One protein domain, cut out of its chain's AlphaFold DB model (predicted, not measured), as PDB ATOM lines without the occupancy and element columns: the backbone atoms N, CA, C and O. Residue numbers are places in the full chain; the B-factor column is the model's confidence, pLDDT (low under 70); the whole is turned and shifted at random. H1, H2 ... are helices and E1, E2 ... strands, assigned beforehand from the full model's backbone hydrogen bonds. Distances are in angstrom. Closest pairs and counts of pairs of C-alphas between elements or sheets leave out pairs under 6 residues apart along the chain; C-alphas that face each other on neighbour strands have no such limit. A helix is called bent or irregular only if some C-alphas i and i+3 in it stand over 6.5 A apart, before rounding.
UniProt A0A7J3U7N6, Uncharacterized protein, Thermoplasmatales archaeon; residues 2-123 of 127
ATOM      1  N   LYS A   2     -23.946 -50.615  11.580       88.94
ATOM      2  CA  LYS A   2     -24.059 -49.367  10.791       88.94
ATOM      3  C   LYS A   2     -25.495 -48.826  10.682       88.94
ATOM      4  O   LYS A   2     -25.723 -47.677  11.019       88.94
ATOM      5  N   GLU A   3     -26.446 -49.680  10.316       93.56
ATOM      6  CA  GLU A   3     -27.870 -49.320  10.221       93.56
ATOM      7  C   GLU A   3     -28.444 -48.810  11.556       93.56
ATOM      8  O   GLU A   3     -29.107 -47.783  11.601       93.56
ATOM      9  N   ALA A   4     -28.114 -49.466  12.672       94.62
ATOM     10  CA  ALA A   4     -28.555 -49.025  13.996       94.62
ATOM     11  C   ALA A   4     -27.984 -47.645  14.382       94.62
ATOM     12  O   ALA A   4     -28.693 -46.844  14.984       94.62
ATOM     13  N   ILE A   5     -26.725 -47.361  14.025       95.75
ATOM     14  CA  ILE A   5     -26.103 -46.043  14.235       95.75
ATOM     15  C   ILE A   5     -26.797 -44.976  13.395       95.75
ATOM     16  O   ILE A   5     -27.040 -43.885  13.893       95.75
ATOM     17  N   GLU A   6     -27.149 -45.291  12.153       96.88
ATOM     18  CA  GLU A   6     -27.848 -44.363  11.268       96.88
ATOM     19  C   GLU A   6     -29.253 -44.032  11.782       96.88
ATOM     20  O   GLU A   6     -29.601 -42.859  11.907       96.88
ATOM     21  N   VAL A   7     -30.031 -45.048  12.169       97.69
ATOM     22  CA  VAL A   7     -31.364 -44.855  12.760       97.69
ATOM     23  C   VAL A   7     -31.274 -44.037  14.050       97.69
ATOM     24  O   VAL A   7     -31.983 -43.042  14.197       97.69
ATOM     25  N   ALA A   8     -30.379 -44.410  14.970       97.38
ATOM     26  CA  ALA A   8     -30.184 -43.671  16.217       97.38
ATOM     27  C   ALA A   8     -29.701 -42.235  15.965       97.38
ATOM     28  O   ALA A   8     -30.167 -41.301  16.611       97.38
ATOM     29  N   GLY A   9     -28.796 -42.053  15.006       97.81
ATOM     30  CA  GLY A   9     -28.271 -40.759  14.602       97.81
ATOM     31  C   GLY A   9     -29.354 -39.829  14.062       97.81
ATOM     32  O   GLY A   9     -29.432 -38.677  14.480       97.81
ATOM     33  N   ASN A  10     -30.247 -40.327  13.207       97.75
ATOM     34  CA  ASN A  10     -31.363 -39.532  12.688       97.75
ATOM     35  C   ASN A  10     -32.325 -39.100  13.806       97.75
ATOM     36  O   ASN A  10     -32.728 -37.940  13.851       97.75
ATOM     37  N   ILE A  11     -32.607 -39.990  14.765       98.12
ATOM     38  CA  ILE A  11     -33.393 -39.642  15.960       98.12
ATOM     39  C   ILE A  11     -32.680 -38.555  16.778       98.12
ATOM     40  O   ILE A  11     -33.314 -37.596  17.212       98.12
ATOM     41  N   ILE A  12     -31.358 -38.661  16.963       97.88
ATOM     42  CA  ILE A  12     -30.557 -37.641  17.658       97.88
ATOM     43  C   ILE A  12     -30.660 -36.285  16.956       97.88
ATOM     44  O   ILE A  12     -30.814 -35.280  17.646       97.88
ATOM     45  N   VAL A  13     -30.615 -36.238  15.620       98.25
ATOM     46  CA  VAL A  13     -30.773 -34.984  14.864       98.25
ATOM     47  C   VAL A  13     -32.127 -34.346  15.166       98.25
ATOM     48  O   VAL A  13     -32.181 -33.179  15.551       98.25
ATOM     49  N   GLU A  14     -33.217 -35.104  15.044       97.62
ATOM     50  CA  GLU A  14     -34.572 -34.593  15.284       97.62
ATOM     51  C   GLU A  14     -34.766 -34.126  16.732       97.62
ATOM     52  O   GLU A  14     -35.250 -33.016  16.978       97.62
ATOM     53  N   CYS A  15     -34.346 -34.943  17.699       97.44
ATOM     54  CA  CYS A  15     -34.409 -34.591  19.114       97.44
ATOM     55  C   CYS A  15     -33.537 -33.375  19.441       97.44
ATOM     56  O   CYS A  15     -33.971 -32.518  20.211       97.44
ATOM     57  N   GLY A  16     -32.346 -33.276  18.847       96.56
ATOM     58  CA  GLY A  16     -31.438 -32.144  19.009       96.56
ATOM     59  C   GLY A  16     -32.064 -30.848  18.507       96.56
ATOM     60  O   GLY A  16     -32.154 -29.885  19.261       96.56
ATOM     61  N   VAL A  17     -32.628 -30.843  17.294       96.12
ATOM     62  CA  VAL A  17     -33.337 -29.671  16.746       96.12
ATOM     63  C   VAL A  17     -34.483 -29.233  17.666       96.12
ATOM     64  O   VAL A  17     -34.662 -28.037  17.914       96.12
ATOM     65  N   LEU A  18     -35.252 -30.184  18.208       95.44
ATOM     66  CA  LEU A  18     -36.333 -29.888  19.151       95.44
ATOM     67  C   LEU A  18     -35.811 -29.319  20.477       95.44
ATOM     68  O   LEU A  18     -36.386 -28.356  20.986       95.44
ATOM     69  N   ASP A  19     -34.744 -29.883  21.040       95.38
ATOM     70  CA  ASP A  19     -34.131 -29.398  22.281       95.38
ATOM     71  C   ASP A  19     -33.554 -27.988  22.112       95.38
ATOM     72  O   ASP A  19     -33.831 -27.106  22.930       95.38
ATOM     73  N   ILE A  20     -32.839 -27.741  21.011       94.88
ATOM     74  CA  ILE A  20     -32.305 -26.421  20.669       94.88
ATOM     75  C   ILE A  20     -33.454 -25.421  20.536       94.88
ATOM     76  O   ILE A  20     -33.403 -24.364  21.156       94.88
ATOM     77  N   SER A  21     -34.547 -25.776  19.853       92.69
ATOM     78  CA  SER A  21     -35.700 -24.876  19.677       92.69
ATOM     79  C   SER A  21     -36.403 -24.468  20.977       92.69
ATOM     80  O   SER A  21     -37.054 -23.427  21.024       92.69
ATOM     81  N   LYS A  22     -36.276 -25.278  22.034       93.31
ATOM     82  CA  LYS A  22     -36.776 -24.961  23.381       93.31
ATOM     83  C   LYS A  22     -35.756 -24.188  24.211       93.31
ATOM     84  O   LYS A  22     -36.126 -23.527  25.177       93.31
ATOM     85  N   SER A  23     -34.478 -24.335  23.879       93.25
ATOM     86  CA  SER A  23     -33.364 -23.828  24.674       93.25
ATOM     87  C   SER A  23     -32.865 -22.477  24.189       93.25
ATOM     88  O   SER A  23     -32.379 -21.716  25.019       93.25
ATOM     89  N   LEU A  24     -32.997 -22.203  22.890       91.44
ATOM     90  CA  LEU A  24     -32.582 -20.996  22.193       91.44
ATOM     91  C   LEU A  24     -33.816 -20.346  21.546       91.44
ATOM     92  O   LEU A  24     -34.388 -20.924  20.615       91.44
ATOM     93  N   PRO A  25     -34.252 -19.172  22.037       84.25
ATOM     94  CA  PRO A  25     -35.332 -18.422  21.411       84.25
ATOM     95  C   PRO A  25     -35.023 -18.117  19.943       84.25
ATOM     96  O   PRO A  25     -33.865 -17.974  19.551       84.25
ATOM     97  N   LYS A  26     -36.074 -18.025  19.129       80.75
ATOM     98  CA  LYS A  26     -35.946 -17.627  17.725       80.75
ATOM     99  C   LYS A  26     -35.756 -16.121  17.634       80.75
ATOM    100  O   LYS A  26     -36.350 -15.396  18.428       80.75
ATOM    101  N   LEU A  27     -35.012 -15.692  16.623       79.00
ATOM    102  CA  LEU A  27     -34.968 -14.290  16.240       79.00
ATOM    103  C   LEU A  27     -36.312 -13.836  15.673       79.00
ATOM    104  O   LEU A  27     -36.936 -14.531  14.862       79.00
ATOM    105  N   GLU A  28     -36.733 -12.650  16.077       78.75
ATOM    106  CA  GLU A  28     -37.812 -11.904  15.459       78.75
ATOM    107  C   GLU A  28     -37.344 -11.234  14.158       78.75
ATOM    108  O   GLU A  28     -36.158 -11.069  13.858       78.75
ATOM    109  N   LYS A  29     -38.310 -10.855  13.317       74.31
ATOM    110  CA  LYS A  29     -38.014 -10.215  12.036       74.31
ATOM    111  C   LYS A  29     -37.394  -8.833  12.272       74.31
ATOM    112  O   LYS A  29     -38.042  -7.964  12.840       74.31
ATOM    113  N   GLY A  30     -36.203  -8.609  11.718       73.31
ATOM    114  CA  GLY A  30     -35.494  -7.325  11.790       73.31
ATOM    115  C   GLY A  30     -34.419  -7.260  12.874       73.31
ATOM    116  O   GLY A  30     -33.676  -6.285  12.906       73.31
ATOM    117  N   GLU A  31     -34.299  -8.291  13.711       82.50
ATOM    118  CA  GLU A  31     -33.164  -8.455  14.622       82.50
ATOM    119  C   GLU A  31     -31.887  -8.819  13.850       82.50
ATOM    120  O   GLU A  31     -31.970  -9.435  12.784       82.50
ATOM    121  N   GLY A  32     -30.720  -8.421  14.370       87.44
ATOM    122  CA  GLY A  32     -29.403  -8.669  13.790       87.44
ATOM    123  C   GLY A  32     -28.565  -9.676  14.584       87.44
ATOM    124  O   GLY A  32     -29.040 -10.371  15.487       87.44
ATOM    125  N   LEU A  33     -27.271  -9.751  14.258       89.25
ATOM    126  CA  LEU A  33     -26.338 -10.657  14.937       89.25
ATOM    127  C   LEU A  33     -26.175 -10.324  16.422       89.25
ATOM    128  O   LEU A  33     -26.065 -11.224  17.248       89.25
ATOM    129  N   LYS A  34     -26.183  -9.042  16.781       89.88
ATOM    130  CA  LYS A  34     -26.015  -8.612  18.168       89.88
ATOM    131  C   LYS A  34     -27.162  -9.098  19.056       89.88
ATOM    132  O   LYS A  34     -26.920  -9.630  20.142       89.88
ATOM    133  N   GLU A  35     -28.399  -8.960  18.588       90.00
ATOM    134  CA  GLU A  35     -29.592  -9.469  19.265       90.00
ATOM    135  C   GLU A  35     -29.524 -10.993  19.394       90.00
ATOM    136  O   GLU A  35     -29.728 -11.534  20.483       90.00
ATOM    137  N   TYR A  36     -29.116 -11.682  18.325       89.44
ATOM    138  CA  TYR A  36     -28.907 -13.128  18.344       89.44
ATOM    139  C   TYR A  36     -27.900 -13.568  19.403       89.44
ATOM    140  O   TYR A  36     -28.178 -14.473  20.188       89.44
ATOM    141  N   LEU A  37     -26.734 -12.925  19.464       90.94
ATOM    142  CA  LEU A  37     -25.714 -13.257  20.453       90.94
ATOM    143  C   LEU A  37     -26.206 -12.988  21.867       90.94
ATOM    144  O   LEU A  37     -25.886 -13.753  22.775       90.94
ATOM    145  N   ASN A  38     -27.005 -11.940  22.068       91.56
ATOM    146  CA  ASN A  38     -27.636 -11.695  23.354       91.56
ATOM    147  C   ASN A  38     -28.617 -12.819  23.727       91.56
ATOM    148  O   ASN A  38     -28.571 -13.308  24.856       91.56
ATOM    149  N   LEU A  39     -29.455 -13.282  22.793       91.50
ATOM    150  CA  LEU A  39     -30.315 -14.447  23.024       91.50
ATOM    151  C   LEU A  39     -29.476 -15.677  23.365       91.50
ATOM    152  O   LEU A  39     -29.723 -16.312  24.383       91.50
ATOM    153  N   LEU A  40     -28.445 -15.967  22.572       91.38
ATOM    154  CA  LEU A  40     -27.562 -17.117  22.742       91.38
ATOM    155  C   LEU A  40     -26.877 -17.127  24.116       91.38
ATOM    156  O   LEU A  40     -26.943 -18.140  24.814       91.38
ATOM    157  N   LYS A  41     -26.301 -15.990  24.538       91.56
ATOM    158  CA  LYS A  41     -25.648 -15.791  25.849       91.56
ATOM    159  C   LYS A  41     -26.596 -16.067  27.021       91.56
ATOM    160  O   LYS A  41     -26.175 -16.631  28.026       91.56
ATOM    161  N   ASN A  42     -27.866 -15.681  26.886       92.75
ATOM    162  CA  ASN A  42     -28.890 -15.825  27.927       92.75
ATOM    163  C   ASN A  42     -29.732 -17.107  27.786       92.75
ATOM    164  O   ASN A  42     -30.644 -17.356  28.579       92.75
ATOM    165  N   SER A  43     -29.447 -17.919  26.771       93.88
ATOM    166  CA  SER A  43     -30.163 -19.151  26.468       93.88
ATOM    167  C   SER A  43     -29.627 -20.341  27.267       93.88
ATOM    168  O   SER A  43     -28.592 -20.284  27.930       93.88
ATOM    169  N   LYS A  44     -30.311 -21.483  27.149       95.00
ATOM    170  CA  LYS A  44     -29.826 -22.770  27.670       95.00
ATOM    171  C   LYS A  44     -29.075 -23.594  26.620       95.00
ATOM    172  O   LYS A  44     -28.845 -24.779  26.857       95.00
ATOM    173  N   TYR A  45     -28.724 -23.002  25.479       93.81
ATOM    174  CA  TYR A  45     -28.097 -23.702  24.356       93.81
ATOM    175  C   TYR A  45     -26.773 -24.368  24.760       93.81
ATOM    176  O   TYR A  45     -26.613 -25.577  24.619       93.81
ATOM    177  N   PHE A  46     -25.878 -23.621  25.408       93.69
ATOM    178  CA  PHE A  46     -24.577 -24.129  25.855       93.69
ATOM    179  C   PHE A  46     -24.583 -24.752  27.263       93.69
ATOM    180  O   PHE A  46     -23.527 -24.914  27.865       93.69
ATOM    181  N   ARG A  47     -25.740 -25.138  27.824       94.81
ATOM    182  CA  ARG A  47     -25.844 -25.617  29.227       94.81
ATOM    183  C   ARG A  47     -24.968 -26.834  29.572       94.81
ATOM    184  O   ARG A  47     -24.758 -27.124  30.745       94.81
ATOM    185  N   TYR A  48     -24.517 -27.571  28.560       94.75
ATOM    186  CA  TYR A  48     -23.685 -28.769  28.695       94.75
ATOM    187  C   TYR A  48     -22.275 -28.590  28.117       94.75
ATOM    188  O   TYR A  48     -21.574 -29.578  27.874       94.75
ATOM    189  N   SER A  49     -21.866 -27.342  27.898       95.38
ATOM    190  CA  SER A  49     -20.623 -27.000  27.226       95.38
ATOM    191  C   SER A  49     -19.888 -25.875  27.950       95.38
ATOM    192  O   SER A  49     -20.509 -24.926  28.420       95.38
ATOM    193  N   ASP A  50     -18.558 -25.951  27.973       96.06
ATOM    194  CA  ASP A  50     -17.721 -24.826  28.399       96.06
ATOM    195  C   ASP A  50     -17.351 -24.031  27.148       96.06
ATOM    196  O   ASP A  50     -16.636 -24.542  26.276       96.06
ATOM    197  N   TYR A  51     -17.849 -22.798  27.046       96.62
ATOM    198  CA  TYR A  51     -17.678 -21.964  25.861       96.62
ATOM    199  C   TYR A  51     -17.186 -20.555  26.195       96.62
ATOM    200  O   TYR A  51     -17.354 -20.052  27.306       96.62
ATOM    201  N   SER A  52     -16.581 -19.913  25.202       95.00
ATOM    202  CA  SER A  52     -16.173 -18.512  25.251       95.00
ATOM    203  C   SER A  52     -16.382 -17.859  23.892       95.00
ATOM    204  O   SER A  52     -15.991 -18.429  22.873       95.00
ATOM    205  N   ILE A  53     -16.943 -16.653  23.881       93.00
ATOM    206  CA  ILE A  53     -16.999 -15.805  22.687       93.00
ATOM    207  C   ILE A  53     -15.649 -15.101  22.579       93.00
ATOM    208  O   ILE A  53     -15.226 -14.442  23.527       93.00
ATOM    209  N   VAL A  54     -14.949 -15.304  21.467       93.56
ATOM    210  CA  VAL A  54     -13.572 -14.808  21.270       93.56
ATOM    211  C   VAL A  54     -13.484 -13.697  20.230       93.56
ATOM    212  O   VAL A  54     -12.489 -12.981  20.194       93.56
ATOM    213  N   GLU A  55     -14.517 -13.542  19.406       89.81
ATOM    214  CA  GLU A  55     -14.641 -12.476  18.417       89.81
ATOM    215  C   GLU A  55     -16.123 -12.133  18.262       89.81
ATOM    216  O   GLU A  55     -16.959 -13.036  18.209       89.81
ATOM    217  N   GLU A  56     -16.449 -10.844  18.233       90.06
ATOM    218  CA  GLU A  56     -17.811 -10.337  18.058       90.06
ATOM    219  C   GLU A  56     -17.737  -8.975  17.363       90.06
ATOM    220  O   GLU A  56     -17.126  -8.034  17.873       90.06
ATOM    221  N   ASN A  57     -18.351  -8.888  16.189       88.31
ATOM    222  CA  ASN A  57     -18.648  -7.648  15.487       88.31
ATOM    223  C   ASN A  57     -20.071  -7.730  14.899       88.31
ATOM    224  O   ASN A  57     -20.802  -8.685  15.165       88.31
ATOM    225  N   ASP A  58     -20.482  -6.727  14.124       84.75
ATOM    226  CA  ASP A  58     -21.852  -6.647  13.603       84.75
ATOM    227  C   ASP A  58     -22.174  -7.726  12.545       84.75
ATOM    228  O   ASP A  58     -23.341  -8.052  12.325       84.75
ATOM    229  N   GLU A  59     -21.156  -8.308  11.902       87.75
ATOM    230  CA  GLU A  59     -21.303  -9.276  10.808       87.75
ATOM    231  C   GLU A  59     -20.906 -10.703  11.193       87.75
ATOM    232  O   GLU A  59     -21.437 -11.662  10.629       87.75
ATOM    233  N   GLU A  60     -19.979 -10.869  12.133       94.06
ATOM    234  CA  GLU A  60     -19.444 -12.165  12.526       94.06
ATOM    235  C   GLU A  60     -19.189 -12.261  14.030       94.06
ATOM    236  O   GLU A  60     -18.699 -11.337  14.680       94.06
ATOM    237  N   ALA A  61     -19.481 -13.440  14.570       95.31
ATOM    238  CA  ALA A  61     -19.068 -13.840  15.897       95.31
ATOM    239  C   ALA A  61     -18.448 -15.229  15.879       95.31
ATOM    240  O   ALA A  61     -18.917 -16.142  15.193       95.31
ATOM    241  N   LYS A  62     -17.407 -15.390  16.691       97.19
ATOM    242  CA  LYS A  62     -16.699 -16.648  16.875       97.19
ATOM    243  C   LYS A  62     -16.830 -17.125  18.306       97.19
ATOM    244  O   LYS A  62     -16.495 -16.414  19.258       97.19
ATOM    245  N   ILE A  63     -17.240 -18.377  18.436       97.00
ATOM    246  CA  ILE A  63     -17.388 -19.071  19.703       97.00
ATOM    247  C   ILE A  63     -16.451 -20.270  19.725       97.00
ATOM    248  O   ILE A  63     -16.390 -21.066  18.787       97.00
ATOM    249  N   ILE A  64     -15.701 -20.390  20.817       98.12
ATOM    250  CA  ILE A  64     -14.852 -21.540  21.099       98.12
ATOM    251  C   ILE A  64     -15.515 -22.370  22.182       98.12
ATOM    252  O   ILE A  64     -15.675 -21.895  23.308       98.12
ATOM    253  N   VAL A  65     -15.848 -23.617  21.858       97.75
ATOM    254  CA  VAL A  65     -16.309 -24.609  22.835       97.75
ATOM    255  C   VAL A  65     -15.137 -25.516  23.185       97.75
ATOM    256  O   VAL A  65     -14.673 -26.293  22.351       97.75
ATOM    257  N   LYS A  66     -14.645 -25.414  24.422       97.12
ATOM    258  CA  LYS A  66     -13.487 -26.186  24.915       97.12
ATOM    259  C   LYS A  66     -13.883 -27.544  25.483       97.12
ATOM    260  O   LYS A  66     -13.063 -28.451  25.564       97.12
ATOM    261  N   ARG A  67     -15.144 -27.691  25.893       96.38
ATOM    262  CA  ARG A  67     -15.692 -28.943  26.413       96.38
ATOM    263  C   ARG A  67     -17.127 -29.110  25.943       96.38
ATOM    264  O   ARG A  67     -17.929 -28.205  26.124       96.38
ATOM    265  N   CYS A  68     -17.456 -30.296  25.438       96.75
ATOM    266  CA  CYS A  68     -18.819 -30.708  25.111       96.75
ATOM    267  C   CYS A  68     -19.165 -31.984  25.890       96.75
ATOM    268  O   CYS A  68     -18.551 -33.035  25.680       96.75
ATOM    269  N   ALA A  69     -20.140 -31.915  26.804       96.50
ATOM    270  CA  ALA A  69     -20.493 -33.070  27.632       96.50
ATOM    271  C   ALA A  69     -21.025 -34.252  26.808       96.50
ATOM    272  O   ALA A  69     -20.798 -35.396  27.193       96.50
ATOM    273  N   TYR A  70     -21.673 -33.999  25.669       95.69
ATOM    274  CA  TYR A  70     -22.148 -35.066  24.792       95.69
ATOM    275  C   TYR A  70     -21.008 -35.813  24.097       95.69
ATOM    276  O   TYR A  70     -21.018 -37.040  24.084       95.69
ATOM    277  N   CYS A  71     -19.989 -35.108  23.589       96.38
ATOM    278  CA  CYS A  71     -18.799 -35.766  23.036       96.38
ATOM    279  C   CYS A  71     -18.109 -36.618  24.112       96.38
ATOM    280  O   CYS A  71     -17.767 -37.773  23.870       96.38
ATOM    281  N   ASN A  72     -17.986 -36.091  25.337       96.06
ATOM    282  CA  ASN A  72     -17.440 -36.847  26.468       96.06
ATOM    283  C   ASN A  72     -18.282 -38.091  26.790       96.06
ATOM    284  O   ASN A  72     -17.726 -39.159  27.041       96.06
ATOM    285  N   LEU A  73     -19.611 -37.963  26.775       96.81
ATOM    286  CA  LEU A  73     -20.543 -39.065  27.001       96.81
ATOM    287  C   LEU A  73     -20.379 -40.155  25.936       96.81
ATOM    288  O   LEU A  73     -20.208 -41.322  26.279       96.81
ATOM    289  N   PHE A  74     -20.399 -39.783  24.657       96.69
ATOM    290  CA  PHE A  74     -20.301 -40.738  23.557       96.69
ATOM    291  C   PHE A  74     -18.942 -41.436  23.515       96.69
ATOM    292  O   PHE A  74     -18.890 -42.655  23.342       96.69
ATOM    293  N   ASN A  75     -17.856 -40.705  23.771       95.56
ATOM    294  CA  ASN A  75     -16.522 -41.291  23.901       95.56
ATOM    295  C   ASN A  75     -16.455 -42.283  25.070       95.56
ATOM    296  O   ASN A  75     -15.967 -43.396  24.899       95.56
ATOM    297  N   LYS A  76     -17.006 -41.926  26.240       97.12
ATOM    298  CA  LYS A  76     -17.002 -42.787  27.437       97.12
ATOM    299  C   LYS A  76     -17.673 -44.145  27.206       97.12
ATOM    300  O   LYS A  76     -17.272 -45.127  27.825       97.12
ATOM    301  N   TYR A  77     -18.679 -44.201  26.336       96.69
ATOM    302  CA  TYR A  77     -19.423 -45.425  26.030       96.69
ATOM    303  C   TYR A  77     -19.043 -46.067  24.687       96.69
ATOM    304  O   TYR A  77     -19.728 -46.989  24.253       96.69
ATOM    305  N   ASN A  78     -17.949 -45.633  24.048       95.88
ATOM    306  CA  ASN A  78     -17.486 -46.153  22.754       95.88
ATOM    307  C   ASN A  78     -18.560 -46.085  21.644       95.88
ATOM    308  O   ASN A  78     -18.713 -47.021  20.860       95.88
ATOM    309  N   ILE A  79     -19.310 -44.978  21.607       95.88
ATOM    310  CA  ILE A  79     -20.357 -44.674  20.611       95.88
ATOM    311  C   ILE A  79     -20.108 -43.314  19.944       95.88
ATOM    312  O   ILE A  79     -21.036 -42.576  19.607       95.88
ATOM    313  N   SER A  80     -18.835 -42.946  19.789       96.31
ATOM    314  CA  SER A  80     -18.414 -41.656  19.236       96.31
ATOM    315  C   SER A  80     -18.884 -41.444  17.796       96.31
ATOM    316  O   SER A  80     -19.018 -40.290  17.381       96.31
ATOM    317  N   GLU A  81     -19.246 -42.518  17.079       96.00
ATOM    318  CA  GLU A  81     -19.871 -42.471  15.752       96.00
ATOM    319  C   GLU A  81     -21.194 -41.676  15.726       96.00
ATOM    320  O   GLU A  81     -21.632 -41.263  14.655       96.00
ATOM    321  N   LEU A  82     -21.824 -41.426  16.884       97.06
ATOM    322  CA  LEU A  82     -23.042 -40.612  17.004       97.06
ATOM    323  C   LEU A  82     -22.773 -39.104  17.120       97.06
ATOM    324  O   LEU A  82     -23.674 -38.300  16.888       97.06
ATOM    325  N   SER A  83     -21.543 -38.694  17.439       96.50
ATOM    326  CA  SER A  83     -21.189 -37.276  17.619       96.50
ATOM    327  C   SER A  83     -21.479 -36.411  16.382       96.50
ATOM    328  O   SER A  83     -22.038 -35.328  16.551       96.50
ATOM    329  N   PRO A  84     -21.192 -36.858  15.137       95.50
ATOM    330  CA  PRO A  84     -21.519 -36.080  13.942       95.50
ATOM    331  C   PRO A  84     -23.017 -35.806  13.779       95.50
ATOM    332  O   PRO A  84     -23.384 -34.731  13.314       95.50
ATOM    333  N   TYR A  85     -23.883 -36.739  14.186       97.50
ATOM    334  CA  TYR A  85     -25.336 -36.554  14.134       97.50
ATOM    335  C   TYR A  85     -25.804 -35.498  15.132       97.50
ATOM    336  O   TYR A  85     -26.651 -34.669  14.808       97.50
ATOM    337  N   LEU A  86     -25.210 -35.471  16.325       96.44
ATOM    338  CA  LEU A  86     -25.486 -34.408  17.280       96.44
ATOM    339  C   LEU A  86     -25.066 -33.041  16.725       96.44
ATOM    340  O   LEU A  86     -25.888 -32.134  16.703       96.44
ATOM    341  N   CYS A  87     -23.843 -32.905  16.200       95.88
ATOM    342  CA  CYS A  87     -23.389 -31.649  15.586       95.88
ATOM    343  C   CYS A  87     -24.243 -31.244  14.373       95.88
ATOM    344  O   CYS A  87     -24.424 -30.059  14.101       95.88
ATOM    345  N   LYS A  88     -24.794 -32.220  13.639       96.25
ATOM    346  CA  LYS A  88     -25.713 -31.958  12.526       96.25
ATOM    347  C   LYS A  88     -27.027 -31.331  12.999       96.25
ATOM    348  O   LYS A  88     -27.643 -30.593  12.235       96.25
ATOM    349  N   SER A  89     -27.456 -31.586  14.236       96.38
ATOM    350  CA  SER A  89     -28.675 -30.980  14.783       96.38
ATOM    351  C   SER A  89     -28.577 -29.454  14.894       96.38
ATOM    352  O   SER A  89     -29.548 -28.769  14.577       96.38
ATOM    353  N   ASP A  90     -27.397 -28.924  15.237       94.25
ATOM    354  CA  ASP A  90     -27.123 -27.484  15.267       94.25
ATOM    355  C   ASP A  90     -27.260 -26.872  13.871       94.25
ATOM    356  O   ASP A  90     -28.007 -25.915  13.672       94.25
ATOM    357  N   GLU A  91     -26.610 -27.480  12.875       93.31
ATOM    358  CA  GLU A  91     -26.680 -27.051  11.474       93.31
ATOM    359  C   GLU A  91     -28.130 -27.023  10.968       93.31
ATOM    360  O   GLU A  91     -28.596 -25.993  10.481       93.31
ATOM    361  N   VAL A  92     -28.877 -28.117  11.162       94.44
ATOM    362  CA  VAL A  92     -30.286 -28.218  10.742       94.44
ATOM    363  C   VAL A  92     -31.155 -27.185  11.456       94.44
ATOM    364  O   VAL A  92     -32.052 -26.600  10.843       94.44
ATOM    365  N   PHE A  93     -30.916 -26.944  12.746       93.31
ATOM    366  CA  PHE A  93     -31.651 -25.929  13.489       93.31
ATOM    367  C   PHE A  93     -31.410 -24.529  12.910       93.31
ATOM    368  O   PHE A  93     -32.377 -23.810  12.634       93.31
ATOM    369  N   PHE A  94     -30.150 -24.142  12.695       89.81
ATOM    370  CA  PHE A  94     -29.822 -22.808  12.194       89.81
ATOM    371  C   PHE A  94     -30.319 -22.585  10.768       89.81
ATOM    372  O   PHE A  94     -30.949 -21.560  10.515       89.81
ATOM    373  N   GLU A  95     -30.150 -23.559   9.874       88.88
ATOM    374  CA  GLU A  95     -30.671 -23.472   8.505       88.88
ATOM    375  C   GLU A  95     -32.194 -23.304   8.468       88.88
ATOM    376  O   GLU A  95     -32.718 -22.526   7.668       88.88
ATOM    377  N   LYS A  96     -32.917 -24.008   9.347       88.31
ATOM    378  CA  LYS A  96     -34.384 -24.014   9.346       88.31
ATOM    379  C   LYS A  96     -35.001 -22.795  10.025       88.31
ATOM    380  O   LYS A  96     -36.045 -22.320   9.580       88.31
ATOM    381  N   TYR A  97     -34.422 -22.336  11.131       86.12
ATOM    382  CA  TYR A  97     -35.057 -21.338  11.997       86.12
ATOM    383  C   TYR A  97     -34.380 -19.970  11.980       86.12
ATOM    384  O   TYR A  97     -35.015 -19.004  12.394       86.12
ATOM    385  N   ASN A  98     -33.149 -19.864  11.475       83.50
ATOM    386  CA  ASN A  98     -32.402 -18.609  11.413       83.50
ATOM    387  C   ASN A  98     -31.785 -18.415  10.013       83.50
ATOM    388  O   ASN A  98     -30.566 -18.367   9.884       83.50
ATOM    389  N   PRO A  99     -32.590 -18.279   8.941       81.44
ATOM    390  CA  PRO A  99     -32.084 -18.272   7.559       81.44
ATOM    391  C   PRO A  99     -31.150 -17.092   7.230       81.44
ATOM    392  O   PRO A  99     -30.336 -17.183   6.304       81.44
ATOM    393  N   ASN A 100     -31.247 -15.999   7.997       85.50
ATOM    394  CA  ASN A 100     -30.373 -14.825   7.894       85.50
ATOM    395  C   ASN A 100     -29.034 -15.015   8.624       85.50
ATOM    396  O   ASN A 100     -28.161 -14.157   8.544       85.50
ATOM    397  N   LEU A 101     -28.849 -16.135   9.318       87.75
ATOM    398  CA  LEU A 101     -27.637 -16.478  10.040       87.75
ATOM    399  C   LEU A 101     -26.988 -17.693   9.376       87.75
ATOM    400  O   LEU A 101     -27.614 -18.728   9.164       87.75
ATOM    401  N   SER A 102     -25.708 -17.583   9.043       89.62
ATOM    402  CA  SER A 102     -24.904 -18.734   8.651       89.62
ATOM    403  C   SER A 102     -24.214 -19.295   9.883       89.62
ATOM    404  O   SER A 102     -23.429 -18.589  10.512       89.62
ATOM    405  N   PHE A 103     -24.469 -20.563  10.189       93.06
ATOM    406  CA  PHE A 103     -23.700 -21.321  11.169       93.06
ATOM    407  C   PHE A 103     -22.626 -22.141  10.454       93.06
ATOM    408  O   PHE A 103     -22.916 -22.835   9.480       93.06
ATOM    409  N   ILE A 104     -21.380 -22.042  10.911       94.44
ATOM    410  CA  ILE A 104     -20.244 -22.779  10.357       94.44
ATOM    411  C   ILE A 104     -19.481 -23.419  11.514       94.44
ATOM    412  O   ILE A 104     -18.939 -22.723  12.368       94.44
ATOM    413  N   LEU A 105     -19.378 -24.747  11.500       95.94
ATOM    414  CA  LEU A 105     -18.551 -25.503  12.437       95.94
ATOM    415  C   LEU A 105     -17.209 -25.843  11.777       95.94
ATOM    416  O   LEU A 105     -17.098 -26.811  11.021       95.94
ATOM    417  N   LYS A 106     -16.187 -25.021  12.030       96.38
ATOM    418  CA  LYS A 106     -14.890 -25.112  11.340       96.38
ATOM    419  C   LYS A 106     -13.952 -26.159  11.944       96.38
ATOM    420  O   LYS A 106     -13.288 -26.878  11.202       96.38
ATOM    421  N   LYS A 107     -13.922 -26.255  13.273       97.19
ATOM    422  CA  LYS A 107     -13.234 -27.304  14.047       97.19
ATOM    423  C   LYS A 107     -14.238 -27.992  14.952       97.19
ATOM    424  O   LYS A 107     -15.220 -27.357  15.338       97.19
ATOM    425  N   SER A 108     -14.022 -29.259  15.286       97.12
ATOM    426  CA  SER A 108     -14.946 -30.004  16.137       97.12
ATOM    427  C   SER A 108     -14.259 -31.075  16.977       97.12
ATOM    428  O   SER A 108     -13.587 -31.965  16.455       97.12
ATOM    429  N   ILE A 109     -14.564 -31.072  18.277       97.00
ATOM    430  CA  ILE A 109     -14.179 -32.137  19.215       97.00
ATOM    431  C   ILE A 109     -14.656 -33.512  18.716       97.00
ATOM    432  O   ILE A 109     -13.949 -34.506  18.863       97.00
ATOM    433  N   ALA A 110     -15.815 -33.578  18.047       95.12
ATOM    434  CA  ALA A 110     -16.343 -34.812  17.463       95.12
ATOM    435  C   ALA A 110     -15.427 -35.422  16.384       95.12
ATOM    436  O   ALA A 110     -15.499 -36.621  16.125       95.12
ATOM    437  N   LYS A 111     -14.575 -34.604  15.749       93.94
ATOM    438  CA  LYS A 111     -13.587 -35.024  14.743       93.94
ATOM    439  C   LYS A 111     -12.183 -35.218  15.328       93.94
ATOM    440  O   LYS A 111     -11.273 -35.577  14.587       93.94
ATOM    441  N   GLY A 112     -12.013 -35.009  16.634       94.19
ATOM    442  CA  GLY A 112     -10.726 -35.108  17.323       94.19
ATOM    443  C   GLY A 112      -9.949 -33.794  17.426       94.19
ATOM    444  O   GLY A 112      -8.794 -33.828  17.841       94.19
ATOM    445  N   ASP A 113     -10.545 -32.648  17.073       97.31
ATOM    446  CA  ASP A 113      -9.936 -31.345  17.363       97.31
ATOM    447  C   ASP A 113      -9.937 -31.057  18.876       97.31
ATOM    448  O   ASP A 113     -10.771 -31.561  19.629       97.31
ATOM    449  N   GLU A 114      -9.033 -30.184  19.324       96.69
ATOM    450  CA  GLU A 114      -8.944 -29.758  20.731       96.69
ATOM    451  C   GLU A 114     -10.183 -28.970  21.198       96.69
ATOM    452  O   GLU A 114     -10.547 -28.998  22.371       96.69
ATOM    453  N   PHE A 115     -10.850 -28.266  20.281       97.62
ATOM    454  CA  PHE A 115     -12.021 -27.437  20.558       97.62
ATOM    455  C   PHE A 115     -12.952 -27.376  19.345       97.62
ATOM    456  O   PHE A 115     -12.530 -27.608  18.209       97.62
ATOM    457  N   CYS A 116     -14.216 -27.010  19.573       98.00
ATOM    458  CA  CYS A 116     -15.090 -26.591  18.482       98.00
ATOM    459  C   CYS A 116     -14.876 -25.106  18.178       98.00
ATOM    460  O   CYS A 116     -14.827 -24.289  19.097       98.00
ATOM    461  N   GLU A 117     -14.765 -24.766  16.894       97.88
ATOM    462  CA  GLU A 117     -14.779 -23.381  16.406       97.88
ATOM    463  C   GLU A 117     -16.102 -23.157  15.674       97.88
ATOM    464  O   GLU A 117     -16.258 -23.581  14.525       97.88
ATOM    465  N   GLU A 118     -17.050 -22.532  16.365       96.62
ATOM    466  CA  GLU A 118     -18.361 -22.160  15.839       96.62
ATOM    467  C   GLU A 118     -18.310 -20.712  15.358       96.62
ATOM    468  O   GLU A 118     -17.924 -19.805  16.097       96.62
ATOM    469  N   ILE A 119     -18.680 -20.495  14.100       95.94
ATOM    470  CA  ILE A 119     -18.704 -19.177  13.473       95.94
ATOM    471  C   ILE A 119     -20.144 -18.873  13.080       95.94
ATOM    472  O   ILE A 119     -20.770 -19.617  12.322       95.94
ATOM    473  N   TYR A 120     -20.644 -17.756  13.593       93.56
ATOM    474  CA  TYR A 120     -21.958 -17.214  13.299       93.56
ATOM    475  C   TYR A 120     -21.775 -15.974  12.439       93.56
ATOM    476  O   TYR A 120     -21.193 -14.995  12.896       93.56
ATOM    477  N   ARG A 121     -22.258 -16.014  11.196       92.31
ATOM    478  CA  ARG A 121     -22.148 -14.890  10.263       92.31
ATOM    479  C   ARG A 121     -23.520 -14.392   9.856       92.31
ATOM    480  O   ARG A 121     -24.323 -15.167   9.330       92.31
ATOM    481  N   TRP A 122     -23.774 -13.106  10.051       89.44
ATOM    482  CA  TRP A 122     -24.979 -12.472   9.547       89.44
ATOM    483  C   TRP A 122     -24.923 -12.415   8.026       89.44
ATOM    484  O   TRP A 122     -24.016 -11.839   7.424       89.44
ATOM    485  N   ARG A 123     -25.904 -13.028   7.374       81.88
ATOM    486  CA  ARG A 123     -26.127 -12.834   5.949       81.88
ATOM    487  C   ARG A 123     -26.844 -11.503   5.844       81.88
ATOM    488  O   ARG A 123     -28.058 -11.454   6.010       81.88
TER     489      ARG A 123
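Overview. This is residues 2 to 123 of the 127 residues of an uncharacterized protein of Thermoplasmatales archaeon (UniProt A0A7J3U7N6). A strongly twisted wall of four strands has H2 and H4 on one face and no named helix on the other. The long H1 packs on H4, away from the sheet, and H3 makes a helical hairpin with H4. The printed part has 122 residues, with four named helices and four named strands in the order H1, H2, E1, E2, H3, H4, E3, E4; the sheet runs E1, E2, E4, E3, antiparallel, and the class is mixed. The whole is compact, radius of gyration of the C-alphas 14.4 A, with spans of 43 by 26 by 21 A.

Arrangement. H1, residues 2 to 23, touches H4, residues 80 to 97, at a steep tilt of 42 degrees, the same way; the closest C-alphas, of Val 13 and Ser 89, are 4.5 A apart. H2, residues 33 to 42, and H4 are on the same face of the sheet, each at a height of 8.9 A. E1, residues 49 to 56, and E2, residues 60 to 68, form a hairpin, with N 52 and O 64 2.9 A apart. H3, residues 69 to 76, touches residues 80 to 83 of H4 alone, at a shallow tilt of 23 degrees, opposite ways; the closest C-alphas, of Phe 74 and Ser 80, are 4.8 A apart. E3, residues 101 to 107, and E4, residues 116 to 122, form a hairpin, N 104 to O 119 being 2.9 A; E4 also neighbours E2, N 63 to O 118 being 2.8 A. E2, H3, H4 and E3 make a split strand-helix-strand unit, two strands running the same way with E4 between them, its crossover right-handed. In H1, H2 and H3 every O i to N i+4 pair is within hydrogen-bond range; in H4, 10 of 14.

Along the chain. H1 begins at C-alpha 2 (-24.059, -49.367, 10.791) and is 30.5 A long; H4, 27.2 A, is only just irregular, C-alphas 81 and 84 being 6.8 A apart. E2 is 22.4 A long, and E4 ends at C-alpha 122 (-24.979, -12.472, 9.547).

Size, cuts and confidence. The C-alphas farthest apart, of Gly 30 and Asn 78, are 44.2 A apart. The printed part has no cut, no link is long, and no printed residue is under 70 in pLDDT.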